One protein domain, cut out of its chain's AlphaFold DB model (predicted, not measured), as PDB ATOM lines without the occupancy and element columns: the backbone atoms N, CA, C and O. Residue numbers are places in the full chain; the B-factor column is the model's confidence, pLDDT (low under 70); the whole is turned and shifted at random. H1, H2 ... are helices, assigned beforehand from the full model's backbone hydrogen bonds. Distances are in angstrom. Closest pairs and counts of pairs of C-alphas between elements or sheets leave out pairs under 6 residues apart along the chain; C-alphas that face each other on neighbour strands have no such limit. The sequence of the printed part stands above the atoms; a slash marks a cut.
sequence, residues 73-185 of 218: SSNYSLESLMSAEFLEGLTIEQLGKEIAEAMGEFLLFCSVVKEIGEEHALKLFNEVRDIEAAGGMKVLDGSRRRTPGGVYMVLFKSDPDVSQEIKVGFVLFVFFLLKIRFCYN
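This is residues 73 to 185 of the 218 residues of the protein "Phosphorylated adapter RNA export protein" of Syphacia muris (UniProt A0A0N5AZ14). Long helix H6 reaches out like an arm from a compact body in which two crossed helix pairs, H2 with H3 and H4 with H5, sit next to each other. Short H1 sits by the last residues of H2 and H4, and residues 175 to 185, of which 175 to 183 belong to H6, stick out. The printed part has 113 residues with six named helices, H1 to H6 in chain order, and no named strand: all helix. It is compact, with a radius of gyration of the C-alphas of 14.3 A and spans of 39 by 38 by 31 A.

Look first at H6, residues 164 to 183, which touches no helix. It is close but not clearly touching to H3, residues 109 to 116; their closest C-alphas, Glu 115 and Ile 166, are 6.9 A apart. H3 touches H2, residues 92 to 103, at a steep tilt of 52 degrees, opposite ways, closest at C-alphas Gly 96 and Cys 110, 4.3 A. H5, residues 148 to 158, touches H4, residues 118 to 133, at a steep tilt of 59 degrees, opposite ways, closest at C-alphas Val 128 and Tyr 152, 6.0 A. H1, residues 78 to 82, touches residues 129 to 133 of H4 alone, closest at C-alphas Met 82 and Arg 129, 6.6 A. Every O i to N i+4 pair is within hydrogen-bond range in H1, H2, H3, H4 and H6; in H5, 6 of 7 are.

Find C-alpha 78 at (172.331, 112.683, 287.988), where H1 begins. H2 is 16.4 A long, H4 22.5 A and H5 15.5 A. H6 runs 28.1 A to C-alpha 183 at (152.968, 94.524, 265.199).

The C-alphas farthest apart, Glu 88 and Asn 185, are 40.7 A apart. The printed part has no cut; the link from H4 to H5 is long. Confidence is under 70 at residues 106 to 107, 175 and 177 to 185.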
ATOM      1  N   SER A  73     166.850 103.304 282.948       76.19
ATOM      2  CA  SER A  73     167.469 102.277 283.792       76.19
ATOM      3  C   SER A  73     167.300 102.560 285.295       76.19
ATOM      4  O   SER A  73     167.273 103.709 285.762       76.19
ATOM      5  N   SER A  74     167.187 101.498 286.100       74.06
ATOM      6  CA  SER A  74     167.193 101.613 287.565       74.06
ATOM      7  C   SER A  74     168.411 102.378 288.073       74.06
ATOM      8  O   SER A  74     168.280 103.100 289.057       74.06
ATOM      9  N   ASN A  75     169.522 102.262 287.345       73.62
ATOM     10  CA  ASN A  75     170.855 102.702 287.732       73.62
ATOM     11  C   ASN A  75     171.170 104.144 287.307       73.62
ATOM     12  O   ASN A  75     172.252 104.634 287.602       73.62
ATOM     13  N   TYR A  76     170.244 104.833 286.632       84.12
ATOM     14  CA  TYR A  76     170.448 106.238 286.291       84.12
ATOM     15  C   TYR A  76     170.478 107.113 287.546       84.12
ATOM     16  O   TYR A  76     169.548 107.090 288.360       84.12
ATOM     17  N   SER A  77     171.520 107.932 287.642       87.81
ATOM     18  CA  SER A  77     171.701 108.965 288.654       87.81
ATOM     19  C   SER A  77     172.238 110.225 287.988       87.81
ATOM     20  O   SER A  77     173.077 110.132 287.092       87.81
ATOM     21  N   LEU A  78     171.798 111.399 288.453       87.69
ATOM     22  CA  LEU A  78     172.331 112.683 287.988       87.69
ATOM     23  C   LEU A  78     173.853 112.756 288.191       87.69
ATOM     24  O   LEU A  78     174.564 113.228 287.313       87.69
ATOM     25  N   GLU A  79     174.350 112.201 289.296       88.00
ATOM     26  CA  GLU A  79     175.784 112.147 289.598       88.00
ATOM     27  C   GLU A  79     176.567 111.340 288.553       88.00
ATOM     28  O   GLU A  79     177.651 111.735 288.132       88.00
ATOM     29  N   SER A  80     175.978 110.237 288.080       88.88
ATOM     30  CA  SER A  80     176.573 109.383 287.048       88.88
ATOM     31  C   SER A  80     176.605 110.083 285.692       88.88
ATOM     32  O   SER A  80     177.555 109.900 284.938       88.88
ATOM     33  N   LEU A  81     175.583 110.888 285.384       89.88
ATOM     34  CA  LEU A  81     175.540 111.673 284.155       89.88
ATOM     35  C   LEU A  81     176.599 112.782 284.167       89.88
ATOM     36  O   LEU A  81     177.231 113.025 283.141       89.88
ATOM     37  N   MET A  82     176.807 113.438 285.312       90.75
ATOM     38  CA  MET A  82     177.794 114.512 285.457       90.75
ATOM     39  C   MET A  82     179.231 114.002 285.494       90.75
ATOM     40  O   MET A  82     180.103 114.625 284.903       90.75
ATOM     41  N   SER A  83     179.462 112.845 286.113       91.88
ATOM     42  CA  SER A  83     180.800 112.250 286.241       91.88
ATOM     43  C   SER A  83     181.295 111.530 284.980       91.88
ATOM     44  O   SER A  83     182.415 111.032 284.978       91.88
ATOM     45  N   ALA A  84     180.478 111.400 283.929       90.12
ATOM     46  CA  ALA A  84     180.903 110.687 282.724       90.12
ATOM     47  C   ALA A  84     182.013 111.456 281.971       90.12
ATOM     48  O   ALA A  84     181.912 112.647 281.691       90.12
ATOM     49  N   GLU A  85     183.091 110.794 281.600       88.69
ATOM     50  CA  GLU A  85     184.138 111.397 280.776       88.69
ATOM     51  C   GLU A  85     184.408 110.443 279.622       88.69
ATOM     52  O   GLU A  85     184.486 109.233 279.830       88.69
ATOM     53  N   PHE A  86     184.494 110.986 278.409       89.19
ATOM     54  CA  PHE A  86     184.729 110.198 277.201       89.19
ATOM     55  C   PHE A  86     186.156 110.438 276.730       89.19
ATOM     56  O   PHE A  86     186.620 111.578 276.689       89.19
ATOM     57  N   LEU A  87     186.850 109.358 276.387       85.12
ATOM     58  CA  LEU A  87     188.204 109.424 275.848       85.12
ATOM     59  C   LEU A  87     188.163 109.813 274.367       85.12
ATOM     60  O   LEU A  87     187.352 109.294 273.602       85.12
ATOM     61  N   GLU A  88     189.080 110.682 273.949       81.69
ATOM     62  CA  GLU A  88     189.245 111.034 272.538       81.69
ATOM     63  C   GLU A  88     189.775 109.814 271.755       81.69
ATOM     64  O   GLU A  88     190.782 109.209 272.136       81.69
ATOM     65  N   GLY A  89     189.097 109.431 270.666       80.06
ATOM     66  CA  GLY A  89     189.502 108.307 269.803       80.06
ATOM     67  C   GLY A  89     188.767 106.981 270.040       80.06
ATOM     68  O   GLY A  89     189.220 105.932 269.572       80.06
ATOM     69  N   LEU A  90     187.635 107.002 270.748       85.12
ATOM     70  CA  LEU A  90     186.729 105.857 270.851       85.12
ATOM     71  C   LEU A  90     186.096 105.524 269.492       85.12
ATOM     72  O   LEU A  90     185.871 106.387 268.645       85.12
ATOM     73  N   THR A  91     185.744 104.254 269.279       92.25
ATOM     74  CA  THR A  91     184.914 103.915 268.115       92.25
ATOM     75  C   THR A  91     183.504 104.484 268.297       92.25
ATOM     76  O   THR A  91     182.969 104.496 269.403       92.25
ATOM     77  N   ILE A  92     182.862 104.898 267.200       90.56
ATOM     78  CA  ILE A  92     181.503 105.476 267.187       90.56
ATOM     79  C   ILE A  92     180.494 104.600 267.954       90.56
ATOM     80  O   ILE A  92     179.621 105.099 268.663       90.56
ATOM     81  N   GLU A  93     180.623 103.276 267.840       89.94
ATOM     82  CA  GLU A  93     179.750 102.318 268.523       89.94
ATOM     83  C   GLU A  93     179.989 102.276 270.039       89.94
ATOM     84  O   GLU A  93     179.030 102.208 270.811       89.94
ATOM     85  N   GLN A  94     181.253 102.336 270.472       90.69
ATOM     86  CA  GLN A  94     181.620 102.401 271.890       90.69
ATOM     87  C   GLN A  94     181.180 103.726 272.505       90.69
ATOM     88  O   GLN A  94     180.535 103.717 273.549       90.69
ATOM     89  N   LEU A  95     181.425 104.840 271.813       91.81
ATOM     90  CA  LEU A  95     180.972 106.158 272.240       91.81
ATOM     91  C   LEU A  95     179.450 106.186 272.423       91.81
ATOM     92  O   LEU A  95     178.943 106.615 273.459       91.81
ATOM     93  N   GLY A  96     178.703 105.660 271.448       90.50
ATOM     94  CA  GLY A  96     177.248 105.572 271.547       90.50
ATOM     95  C   GLY A  96     176.775 104.723 272.725       90.50
ATOM     96  O   GLY A  96     175.766 105.059 273.345       90.50
ATOM     97  N   LYS A  97     177.521 103.668 273.072       90.25
ATOM     98  CA  LYS A  97     177.252 102.813 274.230       90.25
ATOM     99  C   LYS A  97     177.516 103.527 275.559       90.25
ATOM    100  O   LYS A  97     176.691 103.417 276.462       90.25
ATOM    101  N   GLU A  98     178.620 104.255 275.674       90.88
ATOM    102  CA  GLU A  98     178.972 105.006 276.885       90.88
ATOM    103  C   GLU A  98     177.983 106.149 277.141       90.88
ATOM    104  O   GLU A  98     177.485 106.305 278.257       90.88
ATOM    105  N   ILE A  99     177.606 106.889 276.092       91.12
ATOM    106  CA  ILE A  99     176.565 107.924 276.165       91.12
ATOM    107  C   ILE A  99     175.230 107.308 276.610       91.12
ATOM    108  O   ILE A  99     174.571 107.809 277.525       91.12
ATOM    109  N   ALA A 100     174.841 106.187 275.998       89.94
ATOM    110  CA  ALA A 100     173.643 105.439 276.364       89.94
ATOM    111  C   ALA A 100     173.636 104.999 277.835       89.94
ATOM    112  O   ALA A 100     172.602 105.070 278.505       89.94
ATOM    113  N   GLU A 101     174.774 104.519 278.332       89.38
ATOM    114  CA  GLU A 101     174.941 104.074 279.710       89.38
ATOM    115  C   GLU A 101     174.828 105.245 280.691       89.38
ATOM    116  O   GLU A 101     174.041 105.167 281.637       89.38
ATOM    117  N   ALA A 102     175.498 106.364 280.402       89.88
ATOM    118  CA  ALA A 102     175.423 107.584 281.203       89.88
ATOM    119  C   ALA A 102     173.990 108.142 281.289       89.88
ATOM    120  O   ALA A 102     173.547 108.609 282.340       89.88
ATOM    121  N   MET A 103     173.231 108.058 280.194       87.06
ATOM    122  CA  MET A 103     171.845 108.537 280.123       87.06
ATOM    123  C   MET A 103     170.818 107.503 280.605       87.06
ATOM    124  O   MET A 103     169.660 107.846 280.857       87.06
ATOM    125  N   GLY A 104     171.222 106.239 280.753       85.75
ATOM    126  CA  GLY A 104     170.352 105.133 281.142       85.75
ATOM    127  C   GLY A 104     169.358 104.694 280.058       85.75
ATOM    128  O   GLY A 104     168.333 104.099 280.404       85.75
ATOM    129  N   GLU A 105     169.640 104.977 278.780       81.69
ATOM    130  CA  GLU A 105     168.800 104.670 277.613       81.69
ATOM    131  C   GLU A 105     169.662 104.117 276.459       81.69
ATOM    132  O   GLU A 105     170.460 104.839 275.879       81.69
ATOM    133  N   PHE A 106     169.506 102.836 276.093       65.50
ATOM    134  CA  PHE A 106     170.507 102.141 275.259       65.50
ATOM    135  C   PHE A 106     170.224 102.096 273.750       65.50
ATOM    136  O   PHE A 106     171.135 102.134 272.932       65.50
ATOM    137  N   LEU A 107     168.956 101.978 273.349       67.44
ATOM    138  CA  LEU A 107     168.631 101.477 272.003       67.44
ATOM    139  C   LEU A 107     168.667 102.533 270.894       67.44
ATOM    140  O   LEU A 107     168.682 102.174 269.721       67.44
ATOM    141  N   LEU A 108     168.629 103.818 271.243       75.25
ATOM    142  CA  LEU A 108     168.475 104.894 270.261       75.25
ATOM    143  C   LEU A 108     169.796 105.611 269.966       75.25
ATOM    144  O   LEU A 108     169.979 106.102 268.857       75.25
ATOM    145  N   PHE A 109     170.725 105.639 270.921       83.44
ATOM    146  CA  PHE A 109     171.915 106.487 270.848       83.44
ATOM    147  C   PHE A 109     172.986 105.962 269.902       83.44
ATOM    148  O   PHE A 109     173.542 106.754 269.153       83.44
ATOM    149  N   CYS A 110     173.213 104.648 269.839       85.88
ATOM    150  CA  CYS A 110     174.202 104.089 268.913       85.88
ATOM    151  C   CYS A 110     173.892 104.447 267.450       85.88
ATOM    152  O   CYS A 110     174.794 104.804 266.698       85.88
ATOM    153  N   SER A 111     172.615 104.400 267.056       84.81
ATOM    154  CA  SER A 111     172.200 104.790 265.705       84.81
ATOM    155  C   SER A 111     172.349 106.290 265.475       84.81
ATOM    156  O   SER A 111     172.802 106.694 264.418       84.81
ATOM    157  N   VAL A 112     171.995 107.119 266.459       86.75
ATOM    158  CA  VAL A 112     172.092 108.577 266.323       86.75
ATOM    159  C   VAL A 112     173.547 109.027 266.212       86.75
ATOM    160  O   VAL A 112     173.894 109.752 265.289       86.75
ATOM    161  N   VAL A 113     174.419 108.541 267.093       90.25
ATOM    162  CA  VAL A 113     175.850 108.887 267.107       90.25
ATOM    163  C   VAL A 113     176.529 108.464 265.800       90.25
ATOM    164  O   VAL A 113     177.406 109.166 265.308       90.25
ATOM    165  N   LYS A 114     176.071 107.368 265.185       89.25
ATOM    166  CA  LYS A 114     176.546 106.923 263.871       89.25
ATOM    167  C   LYS A 114     176.189 107.870 262.727       89.25
ATOM    168  O   LYS A 114     176.989 108.014 261.809       89.25
ATOM    169  N   GLU A 115     175.017 108.494 262.773       87.62
ATOM    170  CA  GLU A 115     174.552 109.395 261.712       87.62
ATOM    171  C   GLU A 115     175.100 110.822 261.863       87.62
ATOM    172  O   GLU A 115     175.366 111.482 260.865       87.62
ATOM    173  N   ILE A 116     175.270 111.311 263.098       89.06
ATOM    174  CA  ILE A 116     175.729 112.688 263.357       89.06
ATOM    175  C   ILE A 116     177.262 112.774 263.474       89.06
ATOM    176  O   ILE A 116     177.856 113.787 263.111       89.06
ATOM    177  N   GLY A 117     177.906 111.718 263.977       90.44
ATOM    178  CA  GLY A 117     179.333 111.699 264.293       90.44
ATOM    179  C   GLY A 117     179.651 112.072 265.747       90.44
ATOM    180  O   GLY A 117     178.793 112.514 266.514       90.44
ATOM    181  N   GLU A 118     180.913 111.866 266.129       91.62
ATOM    182  CA  GLU A 118     181.426 112.018 267.501       91.62
ATOM    183  C   GLU A 118     181.333 113.457 268.028       91.62
ATOM    184  O   GLU A 118     180.780 113.681 269.103       91.62
ATOM    185  N   GLU A 119     181.808 114.440 267.259       90.31
ATOM    186  CA  GLU A 119     181.900 115.841 267.697       90.31
ATOM    187  C   GLU A 119     180.533 116.413 268.099       90.31
ATOM    188  O   GLU A 119     180.344 116.947 269.196       90.31
ATOM    189  N   HIS A 120     179.540 116.255 267.226       90.38
ATOM    190  CA  HIS A 120     178.185 116.726 267.485       90.38
ATOM    191  C   HIS A 120     177.478 115.901 268.562       90.38
ATOM    192  O   HIS A 120     176.715 116.460 269.352       90.38
ATOM    193  N   ALA A 121     177.745 114.595 268.646       91.81
ATOM    194  CA  ALA A 121     177.184 113.772 269.707       91.81
ATOM    195  C   ALA A 121     177.651 114.228 271.098       91.81
ATOM    196  O   ALA A 121     176.827 114.312 272.013       91.81
ATOM    197  N   LEU A 122     178.938 114.565 271.239       92.75
ATOM    198  CA  LEU A 122     179.525 115.097 272.470       92.75
ATOM    199  C   LEU A 122     179.003 116.500 272.797       92.75
ATOM    200  O   LEU A 122     178.641 116.764 273.945       92.75
ATOM    201  N   LYS A 123     178.895 117.382 271.793       93.88
ATOM    202  CA  LYS A 123     178.289 118.717 271.945       93.88
ATOM    203  C   LYS A 123     176.879 118.612 272.529       93.88
ATOM    204  O   LYS A 123     176.592 119.214 273.562       93.88
ATOM    205  N   LEU A 124     176.037 117.774 271.925       93.12
ATOM    206  CA  LEU A 124     174.668 117.550 272.383       93.12
ATOM    207  C   LEU A 124     174.602 116.956 273.785       93.12
ATOM    208  O   LEU A 124     173.750 117.332 274.587       93.12
ATOM    209  N   PHE A 125     175.498 116.025 274.094       93.81
ATOM    210  CA  PHE A 125     175.551 115.422 275.415       93.81
ATOM    211  C   PHE A 125     175.891 116.447 276.506       93.81
ATOM    212  O   PHE A 125     175.251 116.451 277.560       93.81
ATOM    213  N   ASN A 126     176.830 117.360 276.245       94.00
ATOM    214  CA  ASN A 126     177.157 118.443 277.173       94.00
ATOM    215  C   ASN A 126     175.977 119.402 277.375       94.00
ATOM    216  O   ASN A 126     175.655 119.744 278.509       94.00
ATOM    217  N   GLU A 127     175.242 119.742 276.317       93.19
ATOM    218  CA  GLU A 127     174.021 120.542 276.458       93.19
ATOM    219  C   GLU A 127     172.947 119.827 277.302       93.19
ATOM    220  O   GLU A 127     172.266 120.448 278.122       93.19
ATOM    221  N   VAL A 128     172.807 118.503 277.163       93.62
ATOM    222  CA  VAL A 128     171.904 117.717 278.023       93.62
ATOM    223  C   VAL A 128     172.322 117.796 279.488       93.62
ATOM    224  O   VAL A 128     171.446 117.905 280.350       93.62
ATOM    225  N   ARG A 129     173.627 117.761 279.783       94.38
ATOM    226  CA  ARG A 129     174.133 117.906 281.155       94.38
ATOM    227  C   ARG A 129     173.719 119.226 281.759       94.38
ATOM    228  O   ARG A 129     173.153 119.222 282.847       94.38
ATOM    229  N   ASP A 130     173.929 120.320 281.038       93.94
ATOM    230  CA  ASP A 130     173.584 121.659 281.509       93.94
ATOM    231  C   ASP A 130     172.080 121.779 281.789       93.94
ATOM    232  O   ASP A 130     171.657 122.319 282.819       93.94
ATOM    233  N   ILE A 131     171.249 121.201 280.917       92.88
ATOM    234  CA  ILE A 131     169.793 121.195 281.084       92.88
ATOM    235  C   ILE A 131     169.372 120.348 282.287       92.88
ATOM    236  O   ILE A 131     168.518 120.782 283.064       92.88
ATOM    237  N   GLU A 132     169.936 119.153 282.468       92.25
ATOM    238  CA  GLU A 132     169.624 118.296 283.619       92.25
ATOM    239  C   GLU A 132     170.142 118.905 284.936       92.25
ATOM    240  O   GLU A 132     169.412 118.861 285.928       92.25
ATOM    241  N   ALA A 133     171.312 119.566 284.940       91.69
ATOM    242  CA  ALA A 133     171.819 120.349 286.078       91.69
ATOM    243  C   ALA A 133     170.839 121.452 286.484       91.69
ATOM    244  O   ALA A 133     170.564 121.661 287.665       91.69
ATOM    245  N   ALA A 134     170.271 122.138 285.490       90.56
ATOM    246  CA  ALA A 134     169.293 123.202 285.679       90.56
ATOM    247  C   ALA A 134     167.888 122.693 286.076       90.56
ATOM    248  O   ALA A 134     166.937 123.480 286.136       90.56
ATOM    249  N   GLY A 135     167.723 121.392 286.346       88.44
ATOM    250  CA  GLY A 135     166.460 120.783 286.780       88.44
ATOM    251  C   GLY A 135     165.662 120.090 285.669       88.44
ATOM    252  O   GLY A 135     164.514 119.683 285.888       88.44
ATOM    253  N   GLY A 136     166.256 119.923 284.488       88.44
ATOM    254  CA  GLY A 136     165.706 119.181 283.359       88.44
ATOM    255  C   GLY A 136     164.630 119.929 282.568       88.44
ATOM    256  O   GLY A 136     164.265 121.078 282.833       88.44
ATOM    257  N   MET A 137     164.074 119.240 281.570       87.56
ATOM    258  CA  MET A 137     163.059 119.794 280.667       87.56
ATOM    259  C   MET A 137     161.694 119.131 280.875       87.56
ATOM    260  O   MET A 137     161.596 117.916 281.045       87.56
ATOM    261  N   LYS A 138     160.607 119.908 280.821       85.94
ATOM    262  CA  LYS A 138     159.238 119.364 280.793       85.94
ATOM    263  C   LYS A 138     158.763 119.138 279.358       85.94
ATOM    264  O   LYS A 138     159.249 119.756 278.412       85.94
ATOM    265  N   VAL A 139     157.800 118.232 279.199       84.31
ATOM    266  CA  VAL A 139     156.998 118.132 277.967       84.31
ATOM    267  C   VAL A 139     156.281 119.471 277.735       84.31
ATOM    268  O   VAL A 139     156.018 120.178 278.705       84.31
ATOM    269  N   LEU A 140     155.972 119.810 276.477       78.38
ATOM    270  CA  LEU A 140     155.273 121.055 276.107       78.38
ATOM    271  C   LEU A 140     153.971 121.232 276.904       78.38
ATOM    272  O   LEU A 140     153.728 122.282 277.480       78.38
ATOM    273  N   ASP A 141     153.217 120.145 277.081       79.25
ATOM    274  CA  ASP A 141     151.989 120.125 277.886       79.25
ATOM    275  C   ASP A 141     152.219 120.350 279.397       79.25
ATOM    276  O   ASP A 141     151.282 120.298 280.190       79.25
ATOM    277  N   GLY A 142     153.470 120.474 279.849       82.00
ATOM    278  CA  GLY A 142     153.854 120.674 281.249       82.00
ATOM    279  C   GLY A 142     153.588 119.486 282.181       82.00
ATOM    280  O   GLY A 142     153.975 119.521 283.350       82.00
ATOM    281  N   SER A 143     152.960 118.420 281.677       80.38
ATOM    282  CA  SER A 143     152.431 117.310 282.475       80.38
ATOM    283  C   SER A 143     153.503 116.435 283.124       80.38
ATOM    284  O   SER A 143     153.293 115.891 284.208       80.38
ATOM    285  N   ARG A 144     154.651 116.257 282.458       86.06
ATOM    286  CA  ARG A 144     155.730 115.352 282.882       86.06
ATOM    287  C   ARG A 144     157.101 115.942 282.567       86.06
ATOM    288  O   ARG A 144     157.247 116.719 281.622       86.06
ATOM    289  N   ARG A 145     158.112 115.534 283.341       89.44
ATOM    290  CA  ARG A 145     159.528 115.763 283.018       89.44
ATOM    291  C   ARG A 145     159.956 114.795 281.912       89.44
ATOM    292  O   ARG A 145     159.555 113.630 281.942       89.44
ATOM    293  N   ARG A 146     160.730 115.277 280.941       89.06
ATOM    294  CA  ARG A 146     161.396 114.443 279.936       89.06
ATOM    295  C   ARG A 146     162.555 113.690 280.590       89.06
ATOM    296  O   ARG A 146     163.113 114.142 281.586       89.06
ATOM    297  N   THR A 147     162.870 112.521 280.055       89.62
ATOM    298  CA  THR A 147     164.089 111.786 280.404       89.62
ATOM    299  C   THR A 147     165.290 112.456 279.732       89.62
ATOM    300  O   THR A 147     165.078 113.143 278.731       89.62
ATOM    301  N   PRO A 148     166.527 112.275 280.228       91.00
ATOM    302  CA  PRO A 148     167.722 112.846 279.598       91.00
ATOM    303  C   PRO A 148     167.805 112.506 278.105       91.00
ATOM    304  O   PRO A 148     168.095 113.382 277.294       91.00
ATOM    305  N   GLY A 149     167.432 111.287 277.696       89.69
ATOM    306  CA  GLY A 149     167.391 110.964 276.271       89.69
ATOM    307  C   GLY A 149     166.238 111.605 275.512       89.69
ATOM    308  O   GLY A 149     166.406 112.050 274.378       89.69
ATOM    309  N   GLY A 150     165.096 111.811 276.165       88.19
ATOM    310  CA  GLY A 150     164.036 112.666 275.643       88.19
ATOM    311  C   GLY A 150     164.422 114.148 275.511       88.19
ATOM    312  O   GLY A 150     163.794 114.837 274.706       88.19
ATOM    313  N   VAL A 151     165.400 114.644 276.283       91.06
ATOM    314  CA  VAL A 151     165.986 115.993 276.149       91.06
ATOM    315  C   VAL A 151     166.957 116.027 274.974       91.06
ATOM    316  O   VAL A 151     166.815 116.884 274.108       91.06
ATOM    317  N   TYR A 152     167.856 115.047 274.879       92.31
ATOM    318  CA  TYR A 152     168.800 114.921 273.766       92.31
ATOM    319  C   TYR A 152     168.098 114.931 272.408       92.31
ATOM    320  O   TYR A 152     168.470 115.669 271.506       92.31
ATOM    321  N   MET A 153     167.011 114.166 272.276       89.38
ATOM    322  CA  MET A 153     166.234 114.111 271.035       89.38
ATOM    323  C   MET A 153     165.561 115.441 270.681       89.38
ATOM    324  O   MET A 153     165.222 115.664 269.522       89.38
ATOM    325  N   VAL A 154     165.301 116.310 271.661       89.12
ATOM    326  CA  VAL A 154     164.791 117.659 271.386       89.12
ATOM    327  C   VAL A 154     165.906 118.518 270.807       89.12
ATOM    328  O   VAL A 154     165.679 119.135 269.771       89.12
ATOM    329  N   LEU A 155     167.089 118.498 271.422       90.31
ATOM    330  CA  LEU A 155     168.252 119.247 270.948       90.31
ATOM    331  C   LEU A 155     168.649 118.815 269.536       90.31
ATOM    332  O   LEU A 155     168.616 119.639 268.631       90.31
ATOM    333  N   PHE A 156     168.784 117.505 269.313       90.31
ATOM    334  CA  PHE A 156     169.070 116.920 268.001       90.31
ATOM    335  C   PHE A 156     168.128 117.416 266.892       90.31
ATOM    336  O   PHE A 156     168.518 117.636 265.745       90.31
ATOM    337  N   LYS A 157     166.841 117.586 267.213       87.19
ATOM    338  CA  LYS A 157     165.857 118.090 266.246       87.19
ATOM    339  C   LYS A 157     166.011 119.589 265.998       87.19
ATOM    340  O   LYS A 157     165.764 120.029 264.873       87.19
ATOM    341  N   SER A 158     166.396 120.340 267.023       86.81
ATOM    342  CA  SER A 158     166.601 121.786 266.992       86.81
ATOM    343  C   SER A 158     167.947 122.210 266.399       86.81
ATOM    344  O   SER A 158     168.046 123.346 265.952       86.81
ATOM    345  N   ASP A 159     168.951 121.334 266.335       86.88
ATOM    346  CA  ASP A 159     170.284 121.710 265.850       86.88
ATOM    347  C   ASP A 159     170.287 122.104 264.368       86.88
ATOM    348  O   ASP A 159     169.919 121.282 263.526       86.88
ATOM    349  N   PRO A 160     170.731 123.315 263.996       83.38
ATOM    350  CA  PRO A 160     170.799 123.725 262.594       83.38
ATOM    351  C   PRO A 160     171.902 122.992 261.816       83.38
ATOM    352  O   PRO A 160     171.785 122.838 260.603       83.38
ATOM    353  N   ASP A 161     172.933 122.508 262.517       84.56
ATOM    354  CA  ASP A 161     174.115 121.858 261.938       84.56
ATOM    355  C   ASP A 161     173.793 120.462 261.362       84.56
ATOM    356  O   ASP A 161     174.479 119.963 260.471       84.56
ATOM    357  N   VAL A 162     172.711 119.832 261.833       84.81
ATOM    358  CA  VAL A 162     172.282 118.503 261.385       84.81
ATOM    359  C   VAL A 162     171.344 118.618 260.182       84.81
ATOM    360  O   VAL A 162     170.294 119.267 260.249       84.81
ATOM    361  N   SER A 163     171.669 117.907 259.098       84.44
ATOM    362  CA  SER A 163     170.856 117.903 257.880       84.44
ATOM    363  C   SER A 163     169.431 117.384 258.131       84.44
ATOM    364  O   SER A 163     169.179 116.462 258.914       84.44
ATOM    365  N   GLN A 164     168.460 117.980 257.434       81.44
ATOM    366  CA  GLN A 164     167.049 117.606 257.570       81.44
ATOM    367  C   GLN A 164     166.789 116.156 257.133       81.44
ATOM    368  O   GLN A 164     165.900 115.503 257.675       81.44
ATOM    369  N   GLU A 165     167.582 115.626 256.201       82.88
ATOM    370  CA  GLU A 165     167.476 114.242 255.727       82.88
ATOM    371  C   GLU A 165     167.750 113.233 256.847       82.88
ATOM    372  O   GLU A 165     166.959 112.310 257.041       82.88
ATOM    373  N   ILE A 166     168.798 113.464 257.646       82.62
ATOM    374  CA  ILE A 166     169.142 112.620 258.797       82.62
ATOM    375  C   ILE A 166     168.023 112.678 259.846       82.62
ATOM    376  O   ILE A 166     167.575 111.647 260.353       82.62
ATOM    377  N   LYS A 167     167.490 113.876 260.125       82.38
ATOM    378  CA  LYS A 167     166.382 114.059 261.078       82.38
ATOM    379  C   LYS A 167     165.118 113.322 260.640       82.38
ATOM    380  O   LYS A 167     164.486 112.640 261.449       82.38
ATOM    381  N   VAL A 168     164.735 113.451 259.369       79.44
ATOM    382  CA  VAL A 168     163.540 112.800 258.811       79.44
ATOM    383  C   VAL A 168     163.729 111.286 258.752       79.44
ATOM    384  O   VAL A 168     162.832 110.548 259.172       79.44
ATOM    385  N   GLY A 169     164.897 110.821 258.304       78.06
ATOM    386  CA  GLY A 169     165.262 109.406 258.279       78.06
ATOM    387  C   GLY A 169     165.186 108.775 259.667       78.06
ATOM    388  O   GLY A 169     164.569 107.723 259.833       78.06
ATOM    389  N   PHE A 170     165.694 109.466 260.690       78.12
ATOM    390  CA  PHE A 170     165.622 109.003 262.072       78.12
ATOM    391  C   PHE A 170     164.185 108.947 262.605       78.12
ATOM    392  O   PHE A 170     163.790 107.957 263.221       78.12
ATOM    393  N   VAL A 171     163.364 109.971 262.340       72.12
ATOM    394  CA  VAL A 171     161.945 109.955 262.732       72.12
ATOM    395  C   VAL A 171     161.244 108.752 262.100       72.12
ATOM    396  O   VAL A 171     160.580 107.994 262.807       72.12
ATOM    397  N   LEU A 172     161.436 108.517 260.801       73.31
ATOM    398  CA  LEU A 172     160.869 107.359 260.109       73.31
ATOM    399  C   LEU A 172     161.392 106.034 260.671       73.31
ATOM    400  O   LEU A 172     160.596 105.119 260.872       73.31
ATOM    401  N   PHE A 173     162.683 105.943 260.990       75.12
ATOM    402  CA  PHE A 173     163.304 104.764 261.591       75.12
ATOM    403  C   PHE A 173     162.717 104.439 262.972       75.12
ATOM    404  O   PHE A 173     162.321 103.301 263.222       75.12
ATOM    405  N   VAL A 174     162.562 105.433 263.849       70.38
ATOM    406  CA  VAL A 174     161.941 105.250 265.172       70.38
ATOM    407  C   VAL A 174     160.472 104.853 265.040       70.38
ATOM    408  O   VAL A 174     160.017 103.936 265.727       70.38
ATOM    409  N   PHE A 175     159.722 105.488 264.134       68.19
ATOM    410  CA  PHE A 175     158.338 105.100 263.855       68.19
ATOM    411  C   PHE A 175     158.244 103.679 263.293       68.19
ATOM    412  O   PHE A 175     157.346 102.933 263.680       68.19
ATOM    413  N   PHE A 176     159.168 103.287 262.418       72.12
ATOM    414  CA  PHE A 176     159.238 101.952 261.838       72.12
ATOM    415  C   PHE A 176     159.548 100.897 262.903       72.12
ATOM    416  O   PHE A 176     158.804  99.925 263.022       72.12
ATOM    417  N   LEU A 177     160.551 101.124 263.756       63.78
ATOM    418  CA  LEU A 177     160.874 100.237 264.876       63.78
ATOM    419  C   LEU A 177     159.734 100.140 265.893       63.78
ATOM    420  O   LEU A 177     159.415  99.042 266.351       63.78
ATOM    421  N   LEU A 178     159.074 101.254 266.225       59.22
ATOM    422  CA  LEU A 178     157.935 101.248 267.145       59.22
ATOM    423  C   LEU A 178     156.741 100.493 266.548       59.22
ATOM    424  O   LEU A 178     156.049  99.772 267.265       59.22
ATOM    425  N   LYS A 179     156.516 100.618 265.236       60.94
ATOM    426  CA  LYS A 179     155.434  99.930 264.522       60.94
ATOM    427  C   LYS A 179     155.719  98.439 264.355       60.94
ATOM    428  O   LYS A 179     154.809  97.646 264.565       60.94
ATOM    429  N   ILE A 180     156.968  98.046 264.102       58.06
ATOM    430  CA  ILE A 180     157.414  96.645 264.149       58.06
ATOM    431  C   ILE A 180     157.236  96.089 265.562       58.06
ATOM    432  O   ILE A 180     156.581  95.070 265.734       58.06
ATOM    433  N   ARG A 181     157.712  96.772 266.605       49.44
ATOM    434  CA  ARG A 181     157.583  96.294 267.991       49.44
ATOM    435  C   ARG A 181     156.123  96.218 268.473       49.44
ATOM    436  O   ARG A 181     155.816  95.386 269.318       49.44
ATOM    437  N   PHE A 182     155.212  97.019 267.906       49.06
ATOM    438  CA  PHE A 182     153.762  96.908 268.132       49.06
ATOM    439  C   PHE A 182     153.081  95.808 267.304       49.06
ATOM    440  O   PHE A 182     152.130  95.195 267.787       49.06
ATOM    441  N   CYS A 183     153.529  95.562 266.071       43.50
ATOM    442  CA  CYS A 183     152.968  94.524 265.199       43.50
ATOM    443  C   CYS A 183     153.515  93.122 265.512       43.50
ATOM    444  O   CYS A 183     152.803  92.144 265.315       43.50
ATOM    445  N   TYR A 184     154.720  93.023 266.072       43.69
ATOM    446  CA  TYR A 184     155.327  91.790 266.566       43.69
ATOM    447  C   TYR A 184     155.277  91.730 268.101       43.69
ATOM    448  O   TYR A 184     156.267  91.424 268.757       43.69
ATOM    449  N   ASN A 185     154.100  91.960 268.696       45.72
ATOM    450  CA  ASN A 185     153.767  91.274 269.949       45.72
ATOM    451  C   ASN A 185     153.372  89.836 269.576       45.72
ATOM    452  O   ASN A 185     152.199  89.464 269.561       45.72
TER     453      ASN A 185